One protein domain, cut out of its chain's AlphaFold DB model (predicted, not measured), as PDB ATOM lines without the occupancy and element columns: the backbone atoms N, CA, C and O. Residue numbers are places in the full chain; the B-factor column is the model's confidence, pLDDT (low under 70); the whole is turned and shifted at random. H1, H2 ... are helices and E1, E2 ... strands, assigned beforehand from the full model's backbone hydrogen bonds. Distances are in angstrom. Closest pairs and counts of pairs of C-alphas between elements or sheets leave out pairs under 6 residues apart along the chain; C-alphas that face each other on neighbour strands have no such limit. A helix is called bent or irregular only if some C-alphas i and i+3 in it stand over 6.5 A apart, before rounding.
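AT A GLANCE: This is residues 3 to 51 of the 66 residues of the protein "DUF3574 domain-containing protein" of Scytonema sp. UIC 10036 (UniProt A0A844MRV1). A two-stranded hairpin, E1 and E2, strongly bent in both strands, leads into a lone helix, H1, that folds back across an open gap; residues 28 to 38 and 40 to 51 stand free. The printed part has 49 residues, with E1, E2 and H1 in that order, the strands antiparallel, and is mixed, helices and strands. It is loose, with a radius of gyration of the C-alphas of 13.6 A, and elongated, spanning 35 by 22 by 18 A.

HOW THE PARTS SIT: E1, residues 3 to 11, and E2, residues 17 to 26, form an antiparallel hairpin at 146 degrees. N 4 and O 24, 3.0 A, and N 18 and O 10, 2.8 A, are within hydrogen-bond range. E1 bends by 69 degrees at residue 7, E2 by 74 degrees at residue 20. H1, residues 33 to 50, is apart from E1; every O i to N i+4 pair in it is within hydrogen-bond range.

IN THESE COORDINATES: E1, 22.4 A long, begins at C-alpha 3 (163.805, 129.980, 110.958). E2 measures 24.1 A. H1, 26.0 A, ends at C-alpha 50 (157.245, 138.217, 96.239).

THE WHOLE: The farthest C-alphas, of Ser 14 and Pro 30, are 36.8 A apart. The printed part has no cut. The link E1 to E2 is tight, E2 to H1 short. No printed residue is under 70 in pLDDT.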
ATOM      1  N   GLU A   3     164.496 128.738 111.317       81.06
ATOM      2  CA  GLU A   3     163.805 129.980 110.958       81.06
ATOM      3  C   GLU A   3     163.660 130.860 112.205       81.06
ATOM      4  O   GLU A   3     163.203 130.390 113.246       81.06
ATOM      5  N   LEU A   4     164.032 132.138 112.096       84.75
ATOM      6  CA  LEU A   4     163.834 133.137 113.146       84.75
ATOM      7  C   LEU A   4     163.074 134.348 112.598       84.75
ATOM      8  O   LEU A   4     163.232 134.725 111.437       84.75
ATOM      9  N   THR A   5     162.265 134.988 113.440       86.44
ATOM     10  CA  THR A   5     161.563 136.238 113.112       86.44
ATOM     11  C   THR A   5     162.267 137.439 113.730       86.44
ATOM     12  O   THR A   5     162.683 137.370 114.884       86.44
ATOM     13  N   GLY A   6     162.337 138.557 113.009       85.00
ATOM     14  CA  GLY A   6     162.944 139.795 113.495       85.00
ATOM     15  C   GLY A   6     162.215 141.059 113.037       85.00
ATOM     16  O   GLY A   6     161.317 141.020 112.197       85.00
ATOM     17  N   LYS A   7     162.617 142.200 113.609       86.56
ATOM     18  CA  LYS A   7     162.260 143.542 113.123       86.56
ATOM     19  C   LYS A   7     163.451 144.080 112.331       86.56
ATOM     20  O   LYS A   7     164.404 144.582 112.925       86.56
ATOM     21  N   GLY A   8     163.427 143.889 111.016       85.81
ATOM     22  CA  GLY A   8     164.523 144.271 110.132       85.81
ATOM     23  C   GLY A   8     164.546 145.770 109.835       85.81
ATOM     24  O   GLY A   8     163.525 146.451 109.920       85.81
ATOM     25  N   GLN A   9     165.732 146.271 109.494       90.94
ATOM     26  CA  GLN A   9     165.935 147.601 108.928       90.94
ATOM     27  C   GLN A   9     166.659 147.430 107.597       90.94
ATOM     28  O   GLN A   9     167.770 146.899 107.573       90.94
ATOM     29  N   PHE A  10     166.036 147.861 106.506       89.62
ATOM     30  CA  PHE A  10     166.569 147.695 105.156       89.62
ATOM     31  C   PHE A  10     166.638 149.047 104.463       89.62
ATOM     32  O   PHE A  10     165.834 149.929 104.750       89.62
ATOM     33  N   LYS A  11     167.621 149.229 103.581       91.00
ATOM     34  CA  LYS A  11     167.664 150.393 102.694       91.00
ATOM     35  C   LYS A  11     167.010 150.008 101.383       91.00
ATOM     36  O   LYS A  11     167.480 149.071 100.742       91.00
ATOM     37  N   ASP A  12     165.960 150.726 101.023       88.62
ATOM     38  CA  ASP A  12     165.326 150.577  99.721       88.62
ATOM     39  C   ASP A  12     166.154 151.244  98.607       88.62
ATOM     40  O   ASP A  12     167.178 151.906  98.839       88.62
ATOM     41  N   SER A  13     165.689 151.078  97.375       90.38
ATOM     42  CA  SER A  13     166.227 151.689  96.158       90.38
ATOM     43  C   SER A  13     166.299 153.224  96.218       90.38
ATOM     44  O   SER A  13     167.149 153.831  95.563       90.38
ATOM     45  N   SER A  14     165.479 153.853  97.063       92.19
ATOM     46  CA  SER A  14     165.447 155.298  97.317       92.19
ATOM     47  C   SER A  14     166.374 155.736  98.463       92.19
ATOM     48  O   SER A  14     166.383 156.909  98.833       92.19
ATOM     49  N   LYS A  15     167.193 154.821  99.007       90.12
ATOM     50  CA  LYS A  15     168.094 155.020 100.161       90.12
ATOM     51  C   LYS A  15     167.365 155.325 101.475       90.12
ATOM     52  O   LYS A  15     168.010 155.746 102.440       90.12
ATOM     53  N   THR A  16     166.063 155.077 101.539       93.88
ATOM     54  CA  THR A  16     165.270 155.235 102.757       93.88
ATOM     55  C   THR A  16     165.400 153.980 103.605       93.88
ATOM     56  O   THR A  16     165.391 152.861 103.097       93.88
ATOM     57  N   VAL A  17     165.554 154.156 104.920       91.69
ATOM     58  CA  VAL A  17     165.538 153.025 105.850       91.69
ATOM     59  C   VAL A  17     164.091 152.655 106.150       91.69
ATOM     60  O   VAL A  17     163.386 153.400 106.830       91.69
ATOM     61  N   VAL A  18     163.671 151.485 105.684       91.25
ATOM     62  CA  VAL A  18     162.360 150.902 105.975       91.25
ATOM     63  C   VAL A  18     162.464 149.908 107.128       91.25
ATOM     64  O   VAL A  18     163.471 149.213 107.291       91.25
ATOM     65  N   LYS A  19     161.422 149.861 107.962       91.12
ATOM     66  CA  LYS A  19     161.299 148.919 109.080       91.12
ATOM     67  C   LYS A  19     160.188 147.933 108.764       91.12
ATOM     68  O   LYS A  19     159.021 148.312 108.760       91.12
ATOM     69  N   GLU A  20     160.546 146.677 108.544       87.31
ATOM     70  CA  GLU A  20     159.597 145.625 108.175       87.31
ATOM     71  C   GLU A  20     159.887 144.318 108.921       87.31
ATOM     72  O   GLU A  20     160.972 144.107 109.476       87.31
ATOM     73  N   GLY A  21     158.881 143.445 108.977       89.44
ATOM     74  CA  GLY A  21     159.051 142.107 109.530       89.44
ATOM     75  C   GLY A  21     160.047 141.319 108.687       89.44
ATOM     76  O   GLY A  21     159.889 141.219 107.474       89.44
ATOM     77  N   SER A  22     161.064 140.747 109.324       89.12
ATOM     78  CA  SER A  22     162.074 139.940 108.648       89.12
ATOM     79  C   SER A  22     162.007 138.481 109.083       89.12
ATOM     80  O   SER A  22     161.638 138.148 110.214       89.12
ATOM     81  N   LYS A  23     162.374 137.600 108.155       90.00
ATOM     82  CA  LYS A  23     162.593 136.175 108.391       90.00
ATOM     83  C   LYS A  23     164.063 135.871 108.139       90.00
ATOM     84  O   LYS A  23     164.607 136.290 107.119       90.00
ATOM     85  N   LEU A  24     164.697 135.151 109.056       90.12
ATOM     86  CA  LEU A  24     166.067 134.670 108.921       90.12
ATOM     87  C   LEU A  24     166.039 133.159 108.707       90.12
ATOM     88  O   LEU A  24     165.514 132.435 109.547       90.12
ATOM     89  N   LEU A  25     166.627 132.702 107.601       91.31
ATOM     90  CA  LEU A  25     166.800 131.289 107.278       91.31
ATOM     91  C   LEU A  25     168.283 130.924 107.373       91.31
ATOM     92  O   LEU A  25     169.095 131.451 106.614       91.31
ATOM     93  N   ILE A  26     168.625 130.005 108.276       90.81
ATOM     94  CA  ILE A  26     169.997 129.506 108.441       90.81
ATOM     95  C   ILE A  26     170.126 128.141 107.758       90.81
ATOM     96  O   ILE A  26     169.413 127.184 108.094       90.81
ATOM     97  N   LEU A  27     171.056 128.059 106.805       89.25
ATOM     98  CA  LEU A  27     171.375 126.857 106.040       89.25
ATOM     99  C   LEU A  27     172.791 126.393 106.384       89.25
ATOM    100  O   LEU A  27     173.760 127.066 106.051       89.25
ATOM    101  N   LEU A  28     172.901 125.223 107.010       89.25
ATOM    102  CA  LEU A  28     174.173 124.540 107.242       89.25
ATOM    103  C   LEU A  28     174.305 123.426 106.205       89.25
ATOM    104  O   LEU A  28     173.462 122.530 106.152       89.25
ATOM    105  N   TYR A  29     175.315 123.518 105.347       85.44
ATOM    106  CA  TYR A  29     175.537 122.576 104.254       85.44
ATOM    107  C   TYR A  29     177.019 122.564 103.846       85.44
ATOM    108  O   TYR A  29     177.699 123.578 104.015       85.44
ATOM    109  N   PRO A  30     177.536 121.461 103.273       86.25
ATOM    110  CA  PRO A  30     178.881 121.440 102.709       86.25
ATOM    111  C   PRO A  30     179.004 122.435 101.554       86.25
ATOM    112  O   PRO A  30     178.271 122.346 100.561       86.25
ATOM    113  N   PHE A  31     179.937 123.378 101.665       85.25
ATOM    114  CA  PHE A  31     180.136 124.382 100.630       85.25
ATOM    115  C   PHE A  31     180.662 123.744  99.338       85.25
ATOM    116  O   PHE A  31     181.712 123.107  99.320       85.25
ATOM    117  N   ASN A  32     179.940 123.950  98.236       89.31
ATOM    118  CA  ASN A  32     180.412 123.667  96.884       89.31
ATOM    119  C   ASN A  32     179.714 124.595  95.871       89.31
ATOM    120  O   ASN A  32     178.710 125.249  96.183       89.31
ATOM    121  N   SER A  33     180.255 124.666  94.652       90.62
ATOM    122  CA  SER A  33     179.770 125.570  93.600       90.62
ATOM    123  C   SER A  33     178.331 125.279  93.161       90.62
ATOM    124  O   SER A  33     177.574 126.216  92.897       90.62
ATOM    125  N   ASP A  34     177.923 124.008  93.129       94.00
ATOM    126  CA  ASP A  34     176.572 123.609  92.734       94.00
ATOM    127  C   ASP A  34     175.524 124.026  93.774       94.00
ATOM    128  O   ASP A  34     174.524 124.662  93.425       94.00
ATOM    129  N   THR A  35     175.772 123.759  95.059       91.69
ATOM    130  CA  THR A  35     174.867 124.165  96.140       91.69
ATOM    131  C   THR A  35     174.773 125.685  96.231       91.69
ATOM    132  O   THR A  35     173.675 126.230  96.366       91.69
ATOM    133  N   ASN A  36     175.893 126.397  96.060       91.00
ATOM    134  CA  ASN A  36     175.888 127.857  96.013       91.00
ATOM    135  C   ASN A  36     174.994 128.392  94.877       91.00
ATOM    136  O   ASN A  36     174.180 129.295  95.097       91.00
ATOM    137  N   ARG A  37     175.104 127.805  93.676       94.62
ATOM    138  CA  ARG A  37     174.266 128.152  92.518       94.62
ATOM    139  C   ARG A  37     172.784 127.911  92.803       94.62
ATOM    140  O   ARG A  37     171.973 128.792  92.526       94.62
ATOM    141  N   LYS A  38     172.431 126.767  93.395       94.56
ATOM    142  CA  LYS A  38     171.045 126.436  93.771       94.56
ATOM    143  C   LYS A  38     170.464 127.438  94.771       94.56
ATOM    144  O   LYS A  38     169.347 127.910  94.578       94.56
ATOM    145  N   ILE A  39     171.231 127.837  95.786       94.12
ATOM    146  CA  ILE A  39     170.791 128.847  96.765       94.12
ATOM    147  C   ILE A  39     170.573 130.207  96.090       94.12
ATOM    148  O   ILE A  39     169.584 130.884  96.369       94.12
ATOM    149  N   GLN A  40     171.443 130.607  95.155       94.56
ATOM    150  CA  GLN A  40     171.224 131.843  94.394       94.56
ATOM    151  C   GLN A  40     169.963 131.775  93.526       94.56
ATOM    152  O   GLN A  40     169.210 132.746  93.481       94.56
ATOM    153  N   GLN A  41     169.687 130.634  92.888       96.75
ATOM    154  CA  GLN A  41     168.453 130.435  92.120       96.75
ATOM    155  C   GLN A  41     167.208 130.540  93.007       96.75
ATOM    156  O   GLN A  41     166.259 131.232  92.641       96.75
ATOM    157  N   MET A  42     167.224 129.927  94.197       95.38
ATOM    158  CA  MET A  42     166.133 130.055  95.172       95.38
ATOM    159  C   MET A  42     165.924 131.513  95.590       95.38
ATOM    160  O   MET A  42     164.792 131.992  95.604       95.38
ATOM    161  N   ARG A  43     167.011 132.248  95.857       95.94
ATOM    162  CA  ARG A  43     166.953 133.670  96.221       95.94
ATOM    163  C   ARG A  43     166.340 134.520  95.106       95.94
ATOM    164  O   ARG A  43     165.456 135.329  95.367       95.94
ATOM    165  N   GLN A  44     166.758 134.305  93.859       97.00
ATOM    166  CA  GLN A  44     166.197 135.001  92.697       97.00
ATOM    167  C   GLN A  44     164.720 134.659  92.474       97.00
ATOM    168  O   GLN A  44     163.927 135.543  92.153       97.00
ATOM    169  N   ALA A  45     164.338 133.393  92.649       97.44
ATOM    170  CA  ALA A  45     162.945 132.970  92.554       97.44
ATOM    171  C   ALA A  45     162.082 133.636  93.635       97.44
ATOM    172  O   ALA A  45     160.980 134.089  93.334       97.44
ATOM    173  N   TYR A  46     162.597 133.753  94.861       95.38
ATOM    174  CA  TYR A  46     161.915 134.430  95.963       95.38
ATOM    175  C   TYR A  46     161.693 135.919  95.668       95.38
ATOM    176  O   TYR A  46     160.560 136.391  95.732       95.38
ATOM    177  N   VAL A  47     162.752 136.628  95.259       95.50
ATOM    178  CA  VAL A  47     162.700 138.042  94.839       95.50
ATOM    179  C   VAL A  47     161.615 138.256  93.783       95.50
ATOM    180  O   VAL A  47     160.749 139.108  93.956       95.50
ATOM    181  N   LYS A  48     161.599 137.431  92.727       96.94
ATOM    182  CA  LYS A  48     160.597 137.522  91.654       96.94
ATOM    183  C   LYS A  48     159.180 137.225  92.143       96.94
ATOM    184  O   LYS A  48     158.253 137.945  91.793       96.94
ATOM    185  N   LYS A  49     159.005 136.163  92.935       97.00
ATOM    186  CA  LYS A  49     157.688 135.693  93.389       97.00
ATOM    187  C   LYS A  49     157.004 136.688  94.325       97.00
ATOM    188  O   LYS A  49     155.794 136.857  94.236       97.00
ATOM    189  N   PHE A  50     157.768 137.312  95.215       93.44
ATOM    190  CA  PHE A  50     157.245 138.217  96.239       93.44
ATOM    191  C   PHE A  50     157.516 139.693  95.941       93.44
ATOM    192  O   PHE A  50     157.239 140.532  96.788       93.44
ATOM    193  N   GLN A  51     158.051 140.000  94.753       93.69
ATOM    194  CA  GLN A  51     158.374 141.361  94.307       93.69
ATOM    195  C   GLN A  51     159.252 142.127  95.310       93.69
ATOM    196  O   GLN A  51     159.104 143.332  95.487       93.69
TER     197      GLN A  51